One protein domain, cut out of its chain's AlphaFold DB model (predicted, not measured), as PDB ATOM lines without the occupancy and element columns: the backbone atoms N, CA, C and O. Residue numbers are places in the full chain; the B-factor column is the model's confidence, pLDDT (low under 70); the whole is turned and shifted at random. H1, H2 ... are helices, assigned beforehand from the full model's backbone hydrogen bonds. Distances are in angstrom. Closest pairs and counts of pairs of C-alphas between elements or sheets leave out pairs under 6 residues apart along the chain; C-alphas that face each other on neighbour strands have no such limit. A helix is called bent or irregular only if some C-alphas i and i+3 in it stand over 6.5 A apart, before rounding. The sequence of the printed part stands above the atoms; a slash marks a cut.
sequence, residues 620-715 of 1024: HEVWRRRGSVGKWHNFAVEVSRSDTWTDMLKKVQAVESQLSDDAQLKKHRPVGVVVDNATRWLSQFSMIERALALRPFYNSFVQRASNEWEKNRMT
ATOM      1  N   HIS A 620      15.224 -47.458 -58.051       64.62
ATOM      2  CA  HIS A 620      14.969 -47.529 -56.614       64.62
ATOM      3  C   HIS A 620      16.208 -47.222 -55.770       64.62
ATOM      4  O   HIS A 620      16.081 -46.712 -54.659       64.62
ATOM      5  N   GLU A 621      17.410 -47.530 -56.265       61.25
ATOM      6  CA  GLU A 621      18.656 -47.222 -55.565       61.25
ATOM      7  C   GLU A 621      19.006 -45.735 -55.601       61.25
ATOM      8  O   GLU A 621      19.462 -45.199 -54.593       61.25
ATOM      9  N   VAL A 622      18.730 -45.061 -56.720       62.19
ATOM     10  CA  VAL A 622      18.861 -43.602 -56.835       62.19
ATOM     11  C   VAL A 622      17.901 -42.915 -55.867       62.19
ATOM     12  O   VAL A 622      18.320 -42.052 -55.099       62.19
ATOM     13  N   TRP A 623      16.641 -43.351 -55.823       66.81
ATOM     14  CA  TRP A 623      15.654 -42.779 -54.911       66.81
ATOM     15  C   TRP A 623      15.948 -43.080 -53.445       66.81
ATOM     16  O   TRP A 623      15.798 -42.191 -52.617       66.81
ATOM     17  N   ARG A 624      16.474 -44.260 -53.092       69.00
ATOM     18  CA  ARG A 624      16.877 -44.559 -51.703       69.00
ATOM     19  C   ARG A 624      17.899 -43.566 -51.137       69.00
ATOM     20  O   ARG A 624      17.888 -43.325 -49.933       69.00
ATOM     21  N   ARG A 625      18.748 -42.962 -51.977       68.06
ATOM     22  CA  ARG A 625      19.723 -41.940 -51.548       68.06
ATOM     23  C   ARG A 625      19.066 -40.627 -51.107       68.06
ATOM     24  O   ARG A 625      19.687 -39.874 -50.373       68.06
ATOM     25  N   ARG A 626      17.799 -40.399 -51.472       66.31
ATOM     26  CA  ARG A 626      16.984 -39.241 -51.062       66.31
ATOM     27  C   ARG A 626      16.275 -39.432 -49.712       66.31
ATOM     28  O   ARG A 626      15.336 -38.707 -49.391       66.31
ATOM     29  N   GLY A 627      16.683 -40.432 -48.928       74.44
ATOM     30  CA  GLY A 627      16.174 -40.672 -47.577       74.44
ATOM     31  C   GLY A 627      14.706 -41.114 -47.538       74.44
ATOM     32  O   GLY A 627      14.241 -41.880 -48.386       74.44
ATOM     33  N   SER A 628      13.968 -40.644 -46.530       79.94
ATOM     34  CA  SER A 628      12.595 -41.077 -46.219       79.94
ATOM     35  C   SER A 628      11.592 -40.793 -47.343       79.94
ATOM     36  O   SER A 628      10.722 -41.619 -47.618       79.94
ATOM     37  N   VAL A 629      11.750 -39.673 -48.058       77.81
ATOM     38  CA  VAL A 629      10.923 -39.345 -49.234       77.81
ATOM     39  C   VAL A 629      11.142 -40.370 -50.347       77.81
ATOM     40  O   VAL A 629      10.184 -40.866 -50.934       77.81
ATOM     41  N   GLY A 630      12.394 -40.734 -50.616       74.69
ATOM     42  CA  GLY A 630      12.730 -41.694 -51.662       74.69
ATOM     43  C   GLY A 630      12.278 -43.127 -51.368       74.69
ATOM     44  O   GLY A 630      11.859 -43.841 -52.278       74.69
ATOM     45  N   LYS A 631      12.286 -43.543 -50.094       80.25
ATOM     46  CA  LYS A 631      11.692 -44.825 -49.668       80.25
ATOM     47  C   LYS A 631      10.191 -44.869 -49.971       80.25
ATOM     48  O   LYS A 631       9.710 -45.861 -50.521       80.25
ATOM     49  N   TRP A 632       9.469 -43.788 -49.667       83.31
ATOM     50  CA  TRP A 632       8.041 -43.688 -49.964       83.31
ATOM     51  C   TRP A 632       7.751 -43.582 -51.468       83.31
ATOM     52  O   TRP A 632       6.815 -44.220 -51.941       83.31
ATOM     53  N   HIS A 633       8.576 -42.859 -52.235       79.19
ATOM     54  CA  HIS A 633       8.488 -42.819 -53.700       79.19
ATOM     55  C   HIS A 633       8.502 -44.229 -54.297       79.19
ATOM     56  O   HIS A 633       7.595 -44.599 -55.040       79.19
ATOM     57  N   ASN A 634       9.483 -45.051 -53.906       77.88
ATOM     58  CA  ASN A 634       9.592 -46.434 -54.371       77.88
ATOM     59  C   ASN A 634       8.336 -47.250 -54.028       77.88
ATOM     60  O   ASN A 634       7.837 -47.999 -54.863       77.88
ATOM     61  N   PHE A 635       7.793 -47.077 -52.819       80.81
ATOM     62  CA  PHE A 635       6.537 -47.713 -52.420       80.81
ATOM     63  C   PHE A 635       5.354 -47.264 -53.291       80.81
ATOM     64  O   PHE A 635       4.598 -48.098 -53.787       80.81
ATOM     65  N   ALA A 636       5.199 -45.958 -53.510       78.12
ATOM     66  CA  ALA A 636       4.113 -45.401 -54.307       78.12
ATOM     67  C   ALA A 636       4.185 -45.852 -55.773       78.12
ATOM     68  O   ALA A 636       3.164 -46.233 -56.342       78.12
ATOM     69  N   VAL A 637       5.376 -45.856 -56.375       71.94
ATOM     70  CA  VAL A 637       5.591 -46.311 -57.754       71.94
ATOM     71  C   VAL A 637       5.200 -47.775 -57.906       71.94
ATOM     72  O   VAL A 637       4.372 -48.099 -58.754       71.94
ATOM     73  N   GLU A 638       5.728 -48.649 -57.057       71.69
ATOM     74  CA  GLU A 638       5.477 -50.086 -57.140       71.69
ATOM     75  C   GLU A 638       4.001 -50.433 -56.892       71.69
ATOM     76  O   GLU A 638       3.390 -51.148 -57.686       71.69
ATOM     77  N   VAL A 639       3.364 -49.840 -55.874       72.12
ATOM     78  CA  VAL A 639       1.922 -50.032 -55.633       72.12
ATOM     79  C   VAL A 639       1.084 -49.500 -56.798       72.12
ATOM     80  O   VAL A 639       0.120 -50.153 -57.189       72.12
ATOM     81  N   SER A 640       1.451 -48.356 -57.391       71.56
ATOM     82  CA  SER A 640       0.721 -47.775 -58.529       71.56
ATOM     83  C   SER A 640       0.824 -48.596 -59.817       71.56
ATOM     84  O   SER A 640      -0.057 -48.502 -60.667       71.56
ATOM     85  N   ARG A 641       1.888 -49.398 -59.962       64.31
ATOM     86  CA  ARG A 641       2.129 -50.272 -61.119       64.31
ATOM     87  C   ARG A 641       1.386 -51.609 -61.023       64.31
ATOM     88  O   ARG A 641       1.259 -52.291 -62.036       64.31
ATOM     89  N   SER A 642       0.903 -51.985 -59.837       67.50
ATOM     90  CA  SER A 642       0.254 -53.270 -59.580       67.50
ATOM     91  C   SER A 642      -1.192 -53.089 -59.123       67.50
ATOM     92  O   SER A 642      -1.463 -52.663 -57.995       67.50
ATOM     93  N   ASP A 643      -2.140 -53.492 -59.974       70.75
ATOM     94  CA  ASP A 643      -3.570 -53.484 -59.641       70.75
ATOM     95  C   ASP A 643      -3.867 -54.354 -58.411       70.75
ATOM     96  O   ASP A 643      -4.682 -53.993 -57.561       70.75
ATOM     97  N   THR A 644      -3.133 -55.463 -58.251       71.75
ATOM     98  CA  THR A 644      -3.291 -56.365 -57.101       71.75
ATOM     99  C   THR A 644      -2.902 -55.689 -55.785       71.75
ATOM    100  O   THR A 644      -3.636 -55.795 -54.797       71.75
ATOM    101  N   TRP A 645      -1.796 -54.940 -55.763       74.06
ATOM    102  CA  TRP A 645      -1.365 -54.183 -54.586       74.06
ATOM    103  C   TRP A 645      -2.239 -52.957 -54.336       74.06
ATOM    104  O   TRP A 645      -2.584 -52.683 -53.185       74.06
ATOM    105  N   THR A 646      -2.669 -52.263 -55.391       75.94
ATOM    106  CA  THR A 646      -3.607 -51.139 -55.281       75.94
ATOM    107  C   THR A 646      -4.936 -51.576 -54.659       75.94
ATOM    108  O   THR A 646      -5.445 -50.919 -53.744       75.94
ATOM    109  N   ASP A 647      -5.493 -52.705 -55.095       78.00
ATOM    110  CA  ASP A 647      -6.734 -53.242 -54.538       78.00
ATOM    111  C   ASP A 647      -6.548 -53.795 -53.127       78.00
ATOM    112  O   ASP A 647      -7.417 -53.610 -52.269       78.00
ATOM    113  N   MET A 648      -5.409 -54.432 -52.845       77.62
ATOM    114  CA  MET A 648      -5.067 -54.878 -51.495       77.62
ATOM    115  C   MET A 648      -4.985 -53.696 -50.524       77.62
ATOM    116  O   MET A 648      -5.591 -53.749 -49.455       77.62
ATOM    117  N   LEU A 649      -4.314 -52.606 -50.906       81.56
ATOM    118  CA  LEU A 649      -4.197 -51.392 -50.098       81.56
ATOM    119  C   LEU A 649      -5.571 -50.772 -49.801       81.56
ATOM    120  O   LEU A 649      -5.831 -50.353 -48.671       81.56
ATOM    121  N   LYS A 650      -6.483 -50.743 -50.780       84.44
ATOM    122  CA  LYS A 650      -7.862 -50.265 -50.573       84.44
ATOM    123  C   LYS A 650      -8.662 -51.183 -49.647       84.44
ATOM    124  O   LYS A 650      -9.428 -50.690 -48.821       84.44
ATOM    125  N   LYS A 651      -8.484 -52.505 -49.756       82.56
ATOM    126  CA  LYS A 651      -9.134 -53.490 -48.875       82.56
ATOM    127  C   LYS A 651      -8.648 -53.368 -47.432       82.56
ATOM    128  O   LYS A 651      -9.477 -53.384 -46.529       82.56
ATOM    129  N   VAL A 652      -7.340 -53.199 -47.214       83.25
ATOM    130  CA  VAL A 652      -6.762 -52.970 -45.875       83.25
ATOM    131  C   VAL A 652      -7.389 -51.736 -45.230       83.25
ATOM    132  O   VAL A 652      -7.904 -51.835 -44.121       83.25
ATOM    133  N   GLN A 653      -7.443 -50.619 -45.965       86.62
ATOM    134  CA  GLN A 653      -8.094 -49.390 -45.506       86.62
ATOM    135  C   GLN A 653      -9.566 -49.614 -45.149       86.62
ATOM    136  O   GLN A 653     -10.001 -49.222 -44.076       86.62
ATOM    137  N   ALA A 654     -10.334 -50.273 -46.021       82.56
ATOM    138  CA  ALA A 654     -11.757 -50.509 -45.786       82.56
ATOM    139  C   ALA A 654     -12.018 -51.363 -44.534       82.56
ATOM    140  O   ALA A 654     -12.932 -51.060 -43.771       82.56
ATOM    141  N   VAL A 655     -11.215 -52.408 -44.315       81.88
ATOM    142  CA  VAL A 655     -11.345 -53.298 -43.152       81.88
ATOM    143  C   VAL A 655     -10.959 -52.570 -41.865       81.88
ATOM    144  O   VAL A 655     -11.693 -52.624 -40.884       81.88
ATOM    145  N   GLU A 656      -9.844 -51.844 -41.858       80.25
ATOM    146  CA  GLU A 656      -9.351 -51.173 -40.648       80.25
ATOM    147  C   GLU A 656     -10.162 -49.936 -40.281       80.25
ATOM    148  O   GLU A 656     -10.423 -49.709 -39.104       80.25
ATOM    149  N   SER A 657     -10.658 -49.184 -41.264       80.06
ATOM    150  CA  SER A 657     -11.598 -48.088 -41.022       80.06
ATOM    151  C   SER A 657     -12.925 -48.569 -40.428       80.06
ATOM    152  O   SER A 657     -13.535 -47.844 -39.649       80.06
ATOM    153  N   GLN A 658     -13.381 -49.782 -40.764       76.06
ATOM    154  CA  GLN A 658     -14.599 -50.364 -40.182       76.06
ATOM    155  C   GLN A 658     -14.388 -50.885 -38.754       76.06
ATOM    156  O   GLN A 658     -15.324 -50.850 -37.957       76.06
ATOM    157  N   LEU A 659     -13.182 -51.371 -38.445       75.31
ATOM    158  CA  LEU A 659     -12.840 -51.984 -37.157       75.31
ATOM    159  C   LEU A 659     -12.240 -51.002 -36.138       75.31
ATOM    160  O   LEU A 659     -12.237 -51.304 -34.949       75.31
ATOM    161  N   SER A 660     -11.711 -49.859 -36.578       76.75
ATOM    162  CA  SER A 660     -11.097 -48.854 -35.702       76.75
ATOM    163  C   SER A 660     -12.150 -48.111 -34.893       76.75
ATOM    164  O   SER A 660     -13.181 -47.757 -35.448       76.75
ATOM    165  N   ASP A 661     -11.879 -47.805 -33.621       72.88
ATOM    166  CA  ASP A 661     -12.744 -46.971 -32.774       72.88
ATOM    167  C   ASP A 661     -12.532 -45.459 -32.953       72.88
ATOM    168  O   ASP A 661     -13.355 -44.662 -32.497       72.88
ATOM    169  N   ASP A 662     -11.490 -45.057 -33.685       74.88
ATOM    170  CA  ASP A 662     -11.196 -43.657 -33.988       74.88
ATOM    171  C   ASP A 662     -12.215 -43.080 -34.990       74.88
ATOM    172  O   ASP A 662     -12.385 -43.561 -36.115       74.88
ATOM    173  N   ALA A 663     -12.890 -42.001 -34.587       73.62
ATOM    174  CA  ALA A 663     -13.901 -41.323 -35.390       73.62
ATOM    175  C   ALA A 663     -13.362 -40.751 -36.719       73.62
ATOM    176  O   ALA A 663     -14.135 -40.632 -37.674       73.62
ATOM    177  N   GLN A 664     -12.072 -40.401 -36.798       69.56
ATOM    178  CA  GLN A 664     -11.425 -39.937 -38.031       69.56
ATOM    179  C   GLN A 664     -11.168 -41.107 -38.987       69.56
ATOM    180  O   GLN A 664     -11.513 -41.031 -40.168       69.56
ATOM    181  N   LEU A 665     -10.675 -42.236 -38.470       73.25
ATOM    182  CA  LEU A 665     -10.434 -43.441 -39.269       73.25
ATOM    183  C   LEU A 665     -11.735 -44.098 -39.751       73.25
ATOM    184  O   LEU A 665     -11.765 -44.589 -40.878       73.25
ATOM    185  N   LYS A 666     -12.831 -44.026 -38.978       72.12
ATOM    186  CA  LYS A 666     -14.176 -44.467 -39.411       72.12
ATOM    187  C   LYS A 666     -14.730 -43.661 -40.591       72.12
ATOM    188  O   LYS A 666     -15.521 -44.181 -41.377       72.12
ATOM    189  N   LYS A 667     -14.351 -42.382 -40.715       75.31
ATOM    190  CA  LYS A 667     -14.773 -41.492 -41.817       75.31
ATOM    191  C   LYS A 667     -13.856 -41.569 -43.040       75.31
ATOM    192  O   LYS A 667     -14.229 -41.059 -44.101       75.31
ATOM    193  N   HIS A 668     -12.681 -42.186 -42.903       75.44
ATOM    194  CA  HIS A 668     -11.698 -42.323 -43.974       75.44
ATOM    195  C   HIS A 668     -12.263 -43.126 -45.150       75.44
ATOM    196  O   HIS A 668     -12.876 -44.180 -44.978       75.44
ATOM    197  N   ARG A 669     -12.056 -42.623 -46.369       77.75
ATOM    198  CA  ARG A 669     -12.430 -43.333 -47.599       77.75
ATOM    199  C   ARG A 669     -11.189 -43.998 -48.187       77.75
ATOM    200  O   ARG A 669     -10.155 -43.339 -48.233       77.75
ATOM    201  N   PRO A 670     -11.281 -45.240 -48.699       81.75
ATOM    202  CA  PRO A 670     -10.145 -45.894 -49.337       81.75
ATOM    203  C   PRO A 670      -9.571 -45.045 -50.476       81.75
ATOM    204  O   PRO A 670     -10.285 -44.672 -51.412       81.75
ATOM    205  N   VAL A 671      -8.277 -44.748 -50.398       81.94
ATOM    206  CA  VAL A 671      -7.547 -43.897 -51.347       81.94
ATOM    207  C   VAL A 671      -6.329 -44.632 -51.906       81.94
ATOM    208  O   VAL A 671      -5.758 -45.500 -51.247       81.94
ATOM    209  N   GLY A 672      -5.956 -44.315 -53.148       80.75
ATOM    210  CA  GLY A 672      -4.749 -44.846 -53.790       80.75
ATOM    211  C   GLY A 672      -3.493 -44.048 -53.435       80.75
ATOM    212  O   GLY A 672      -3.578 -42.955 -52.872       80.75
ATOM    213  N   VAL A 673      -2.331 -44.589 -53.795       78.19
ATOM    214  CA  VAL A 673      -1.045 -43.881 -53.710       78.19
ATOM    215  C   VAL A 673      -0.966 -42.753 -54.746       78.19
ATOM    216  O   VAL A 673      -1.633 -42.791 -55.780       78.19
ATOM    217  N   VAL A 674      -0.156 -41.734 -54.458       75.38
ATOM    218  CA  VAL A 674       0.143 -40.619 -55.368       75.38
ATOM    219  C   VAL A 674       1.632 -40.681 -55.674       75.38
ATOM    220  O   VAL A 674       2.429 -40.700 -54.742       75.38
ATOM    221  N   VAL A 675       1.991 -40.732 -56.956       67.50
ATOM    222  CA  VAL A 675       3.386 -40.715 -57.417       67.50
ATOM    223  C   VAL A 675       3.768 -39.275 -57.746       67.50
ATOM    224  O   VAL A 675       3.026 -38.581 -58.449       67.50
ATOM    225  N   ASP A 676       4.895 -38.812 -57.220       61.34
ATOM    226  CA  ASP A 676       5.424 -37.482 -57.500       61.34
ATOM    227  C   ASP A 676       6.095 -37.403 -58.879       61.34
ATOM    228  O   ASP A 676       6.484 -38.388 -59.507       61.34
ATOM    229  N   ASN A 677       6.227 -36.175 -59.366       57.12
ATOM    230  CA  ASN A 677       7.047 -35.832 -60.509       57.12
ATOM    231  C   ASN A 677       8.327 -35.181 -59.974       57.12
ATOM    232  O   ASN A 677       8.266 -34.098 -59.390       57.12
ATOM    233  N   ALA A 678       9.473 -35.813 -60.234       47.91
ATOM    234  CA  ALA A 678      10.795 -35.467 -59.700       47.91
ATOM    235  C   ALA A 678      11.274 -34.018 -59.941       47.91
ATOM    236  O   ALA A 678      12.371 -33.671 -59.516       47.91
ATOM    237  N   THR A 679      10.516 -33.192 -60.672       45.09
ATOM    238  CA  THR A 679      10.834 -31.787 -60.960       45.09
ATOM    239  C   THR A 679       9.825 -30.786 -60.380       45.09
ATOM    240  O   THR A 679       9.930 -29.598 -60.675       45.09
ATOM    241  N   ARG A 680       8.796 -31.220 -59.632       56.91
ATOM    242  CA  ARG A 680       7.737 -30.331 -59.110       56.91
ATOM    243  C   ARG A 680       7.453 -30.589 -57.636       56.91
ATOM    244  O   ARG A 680       6.819 -31.587 -57.294       56.91
ATOM    245  N   TRP A 681       7.805 -29.631 -56.784       71.25
ATOM    246  CA  TRP A 681       7.634 -29.748 -55.334       71.25
ATOM    247  C   TRP A 681       6.178 -29.988 -54.905       71.25
ATOM    248  O   TRP A 681       5.939 -30.803 -54.025       71.25
ATOM    249  N   LEU A 682       5.190 -29.386 -55.585       70.00
ATOM    250  CA  LEU A 682       3.764 -29.613 -55.297       70.00
ATOM    251  C   LEU A 682       3.354 -31.087 -55.436       70.00
ATOM    252  O   LEU A 682       2.495 -31.565 -54.703       70.00
ATOM    253  N   SER A 683       3.965 -31.822 -56.369       68.75
ATOM    254  CA  SER A 683       3.670 -33.247 -56.540       68.75
ATOM    255  C   SER A 683       4.287 -34.104 -55.434       68.75
ATOM    256  O   SER A 683       3.659 -35.060 -54.985       68.75
ATOM    257  N   GLN A 684       5.464 -33.712 -54.942       70.62
ATOM    258  CA  GLN A 684       6.109 -34.328 -53.787       70.62
ATOM    259  C   GLN A 684       5.340 -34.010 -52.498       70.62
ATOM    260  O   GLN A 684       5.104 -34.913 -51.704       70.62
ATOM    261  N   PHE A 685       4.846 -32.779 -52.337       81.50
ATOM    262  CA  PHE A 685       3.938 -32.404 -51.253       81.50
ATOM    263  C   PHE A 685       2.674 -33.280 -51.244       81.50
ATOM    264  O   PHE A 685       2.390 -33.922 -50.238       81.50
ATOM    265  N   SER A 686       1.967 -33.405 -52.377       79.00
ATOM    266  CA  SER A 686       0.779 -34.274 -52.474       79.00
ATOM    267  C   SER A 686       1.088 -35.755 -52.228       79.00
ATOM    268  O   SER A 686       0.241 -36.491 -51.715       79.00
ATOM    269  N   MET A 687       2.288 -36.218 -52.589       85.25
ATOM    270  CA  MET A 687       2.741 -37.571 -52.270       85.25
ATOM    271  C   MET A 687       2.952 -37.752 -50.760       85.25
ATOM    272  O   MET A 687       2.520 -38.769 -50.218       85.25
ATOM    273  N   ILE A 688       3.585 -36.790 -50.085       84.75
ATOM    274  CA  ILE A 688       3.832 -36.826 -48.635       84.75
ATOM    275  C   ILE A 688       2.514 -36.713 -47.860       84.75
ATOM    276  O   ILE A 688       2.269 -37.507 -46.956       84.75
ATOM    277  N   GLU A 689       1.621 -35.805 -48.258       86.00
ATOM    278  CA  GLU A 689       0.264 -35.692 -47.710       86.00
ATOM    279  C   GLU A 689      -0.467 -37.043 -47.800       86.00
ATOM    280  O   GLU A 689      -1.023 -37.548 -46.820       86.00
ATOM    281  N   ARG A 690      -0.391 -37.699 -48.970       85.75
ATOM    282  CA  ARG A 690      -0.950 -39.041 -49.156       85.75
ATOM    283  C   ARG A 690      -0.262 -40.082 -48.273       85.75
ATOM    284  O   ARG A 690      -0.947 -40.975 -47.775       85.75
ATOM    285  N   ALA A 691       1.051 -39.985 -48.082       86.19
ATOM    286  CA  ALA A 691       1.813 -40.878 -47.217       86.19
ATOM    287  C   ALA A 691       1.316 -40.820 -45.776       86.19
ATOM    288  O   ALA A 691       1.020 -41.857 -45.185       86.19
ATOM    289  N   LEU A 692       1.162 -39.612 -45.234       86.38
ATOM    290  CA  LEU A 692       0.691 -39.399 -43.868       86.38
ATOM    291  C   LEU A 692      -0.753 -39.881 -43.683       86.38
ATOM    292  O   LEU A 692      -1.052 -40.512 -42.670       86.38
ATOM    293  N   ALA A 693      -1.617 -39.701 -44.687       85.44
ATOM    294  CA  ALA A 693      -2.972 -40.258 -44.676       85.44
ATOM    295  C   ALA A 693      -2.997 -41.801 -44.721       85.44
ATOM    296  O   ALA A 693      -3.903 -42.426 -44.172       85.44
ATOM    297  N   LEU A 694      -2.013 -42.430 -45.377       85.94
ATOM    298  CA  LEU A 694      -1.890 -43.889 -45.481       85.94
ATOM    299  C   LEU A 694      -1.092 -44.527 -44.331       85.94
ATOM    300  O   LEU A 694      -1.156 -45.747 -44.162       85.94
ATOM    301  N   ARG A 695      -0.389 -43.729 -43.517       87.06
ATOM    302  CA  ARG A 695       0.430 -44.182 -42.380       87.06
ATOM    303  C   ARG A 695      -0.286 -45.177 -41.452       87.06
ATOM    304  O   ARG A 695       0.350 -46.180 -41.122       87.06
ATOM    305  N   PRO A 696      -1.564 -44.983 -41.054       85.69
ATOM    306  CA  PRO A 696      -2.254 -45.921 -40.161       85.69
ATOM    307  C   PRO A 696      -2.367 -47.339 -40.740       85.69
ATOM    308  O   PRO A 696      -2.309 -48.311 -39.998       85.69
ATOM    309  N   PHE A 697      -2.458 -47.449 -42.068       85.56
ATOM    310  CA  PHE A 697      -2.722 -48.698 -42.790       85.56
ATOM    311  C   PHE A 697      -1.446 -49.368 -43.328       85.56
ATOM    312  O   PHE A 697      -1.470 -50.522 -43.763       85.56
ATOM    313  N   TYR A 698      -0.317 -48.648 -43.325       84.81
ATOM    314  CA  TYR A 698       0.937 -49.080 -43.943       84.81
ATOM    315  C   TYR A 698       1.487 -50.372 -43.332       84.81
ATOM    316  O   TYR A 698       1.828 -51.303 -44.059       84.81
ATOM    317  N   ASN A 699       1.542 -50.466 -42.000       82.88
ATOM    318  CA  ASN A 699       2.119 -51.632 -41.328       82.88
ATOM    319  C   ASN A 699       1.335 -52.914 -41.634       82.88
ATOM    320  O   ASN A 699       1.935 -53.946 -41.925       82.88
ATOM    321  N   SER A 700       0.006 -52.834 -41.637       81.75
ATOM    322  CA  SER A 700      -0.866 -53.956 -41.977       81.75
ATOM    323  C   SER A 700      -0.779 -54.355 -43.446       81.75
ATOM    324  O   SER A 700      -0.870 -55.538 -43.774       81.75
ATOM    325  N   PHE A 701      -0.589 -53.383 -44.344       82.50
ATOM    326  CA  PHE A 701      -0.318 -53.659 -45.752       82.50
ATOM    327  C   PHE A 701       1.015 -54.403 -45.917       82.50
ATOM    328  O   PHE A 701       1.040 -55.478 -46.512       82.50
ATOM    329  N   VAL A 702       2.103 -53.889 -45.333       79.69
ATOM    330  CA  VAL A 702       3.446 -54.485 -45.440       79.69
ATOM    331  C   VAL A 702       3.491 -55.892 -44.837       79.69
ATOM    332  O   VAL A 702       4.093 -56.783 -45.425       79.69
ATOM    333  N   GLN A 703       2.799 -56.133 -43.718       77.44
ATOM    334  CA  GLN A 703       2.679 -57.476 -43.132       77.44
ATOM    335  C   GLN A 703       1.995 -58.478 -44.075       77.44
ATOM    336  O   GLN A 703       2.368 -59.648 -44.102       77.44
ATOM    337  N   ARG A 704       1.003 -58.031 -44.856       73.38
ATOM    338  CA  ARG A 704       0.282 -58.872 -45.828       73.38
ATOM    339  C   ARG A 704       1.032 -59.032 -47.155       73.38
ATOM    340  O   ARG A 704       0.785 -60.006 -47.857       73.38
ATOM    341  N   ALA A 705       1.935 -58.108 -47.484       67.50
ATOM    342  CA  ALA A 705       2.667 -58.070 -48.751       67.50
ATOM    343  C   ALA A 705       3.975 -58.905 -48.778       67.50
ATOM    344  O   ALA A 705       4.573 -59.024 -49.841       67.50
ATOM    345  N   SER A 706       4.383 -59.537 -47.664       60.44
ATOM    346  CA  SER A 706       5.598 -60.381 -47.529       60.44
ATOM    347  C   SER A 706       6.940 -59.680 -47.872       60.44
ATOM    348  O   SER A 706       6.973 -58.489 -48.173       60.44
ATOM    349  N   ASN A 707       8.066 -60.401 -47.751       56.31
ATOM    350  CA  ASN A 707       9.461 -59.917 -47.613       56.31
ATOM    351  C   ASN A 707      10.039 -59.023 -48.740       56.31
ATOM    352  O   ASN A 707      11.192 -58.601 -48.645       56.31
ATOM    353  N   GLU A 708       9.291 -58.680 -49.791       56.97
ATOM    354  CA  GLU A 708       9.804 -57.875 -50.919       56.97
ATOM    355  C   GLU A 708      10.122 -56.409 -50.551       56.97
ATOM    356  O   GLU A 708      10.815 -55.708 -51.290       56.97
ATOM    357  N   TRP A 709       9.690 -55.950 -49.371       63.00
ATOM    358  CA  TRP A 709       9.748 -54.541 -48.960       63.00
ATOM    359  C   TRP A 709      10.770 -54.218 -47.866       63.00
ATOM    360  O   TRP A 709      10.871 -53.056 -47.470       63.00
ATOM    361  N   GLU A 710      11.558 -55.189 -47.386       62.84
ATOM    362  CA  GLU A 710      12.489 -54.983 -46.258       62.84
ATOM    363  C   GLU A 710      13.457 -53.807 -46.475       62.84
ATOM    364  O   GLU A 710      13.723 -53.044 -45.550       62.84
ATOM    365  N   LYS A 711      13.927 -53.598 -47.713       62.31
ATOM    366  CA  LYS A 711      14.895 -52.537 -48.057       62.31
ATOM    367  C   LYS A 711      14.289 -51.132 -48.199       62.31
ATOM    368  O   LYS A 711      15.039 -50.161 -48.197       62.31
ATOM    369  N   ASN A 712      12.967 -51.013 -48.345       67.12
ATOM    370  CA  ASN A 712      12.244 -49.734 -48.459       67.12
ATOM    371  C   ASN A 712      11.256 -49.533 -47.291       67.12
ATOM    372  O   ASN A 712      10.341 -48.713 -47.382       67.12
ATOM    373  N   ARG A 713      11.401 -50.302 -46.202       78.56
ATOM    374  CA  ARG A 713      10.498 -50.234 -45.056       78.56
ATOM    375  C   ARG A 713      10.661 -48.897 -44.333       78.56
ATOM    376  O   ARG A 713      11.765 -48.538 -43.931       78.56
ATOM    377  N   MET A 714       9.550 -48.194 -44.147       82.12
ATOM    378  CA  MET A 714       9.512 -46.931 -43.414       82.12
ATOM    379  C   MET A 714       9.685 -47.182 -41.910       82.12
ATOM    380  O   MET A 714       8.918 -47.946 -41.317       82.12
ATOM    381  N   THR A 715      10.679 -46.543 -41.293       82.81
ATOM    382  CA  THR A 715      10.888 -46.547 -39.836       82.81
ATOM    383  C   THR A 715      10.032 -45.480 -39.144       82.81
ATOM    384  O   THR A 715       9.425 -44.631 -39.795       82.81
TER     385      THR A 715
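What this domain is: This is residues 620 to 715 of the 1024 residues of the protein "Dimer_Tnp_hAT domain-containing protein" of Fusarium poae (UniProt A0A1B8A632). The longest helix, H5, runs through the middle with a sharp kink, and H2 and H3 cross it. H1 lies by H2, H4 sits near the far end of H3, and after H5 the short H6 folds back toward H2; residues 659 to 664 stick out. The printed part has 96 residues with six named helices, H1 to H6 in chain order, and no named strand: all helix. It is compact, with a radius of gyration of the C-alphas of 13.4 A and spans of 39 by 31 by 25 A.

Where its parts are: H5, residues 681 to 705, measures 29.5 A and ends at C-alpha 705 (2.667, -58.070, -48.751). It is irregular, with C-alphas 696 and 699 7.3 A apart, and has a kink of 79 degrees near residue 697. H2 is residues 627 to 641, 21.7 A; H3 is 643 to 659, 24.4 A. H1 is 620 to 624, from C-alpha 620 (14.969, -47.529, -56.614); H4 is 663 to 667. H6, 707 to 712, is irregular, with C-alphas 708 and 711 7.9 A apart.

How they stand to each other: H5, with residues 697 to 701, touches H3 about perpendicular at 76 degrees; the closest C-alphas, Gln 653 and Phe 697, are 6.1 A apart. H5 and H2 only just touch, with 3 pairs of C-alphas within 8 A, closest Trp 632 and Ala 691 at 7.4 A. H2 touches H6 at a steep tilt of 40 degrees, opposite ways, closest C-alphas Lys 631 and Asn 712 at 5.1 A. H2 touches H1, closest C-alphas Trp 623 and Gly 630 at 4.5 A. H3 and H4 touch only at the corner, closest C-alphas Ser 657 and Lys 666 at 4.7 A. H4 and H5 are apart. Every O i to N i+4 pair is within hydrogen-bond range in H1, H2 and H3; the counts are 17 of 21 in H5, 0 of 1 in H4 and 0 of 2 in H6, where O i to N i+3 gives 1 of 2 in H4 and 1 of 3 in H6.

The domain as a whole: The C-alphas of Val 622 and Asp 661, the two farthest apart, are 39.9 A apart. The printed part has no cut; the link from H4 to H5, residues 668 to 680, is long. Mean pLDDT of the printed part is 74.7, with 25 residues under 70, among them 620 to 626, 675 to 680 and 705 to 712.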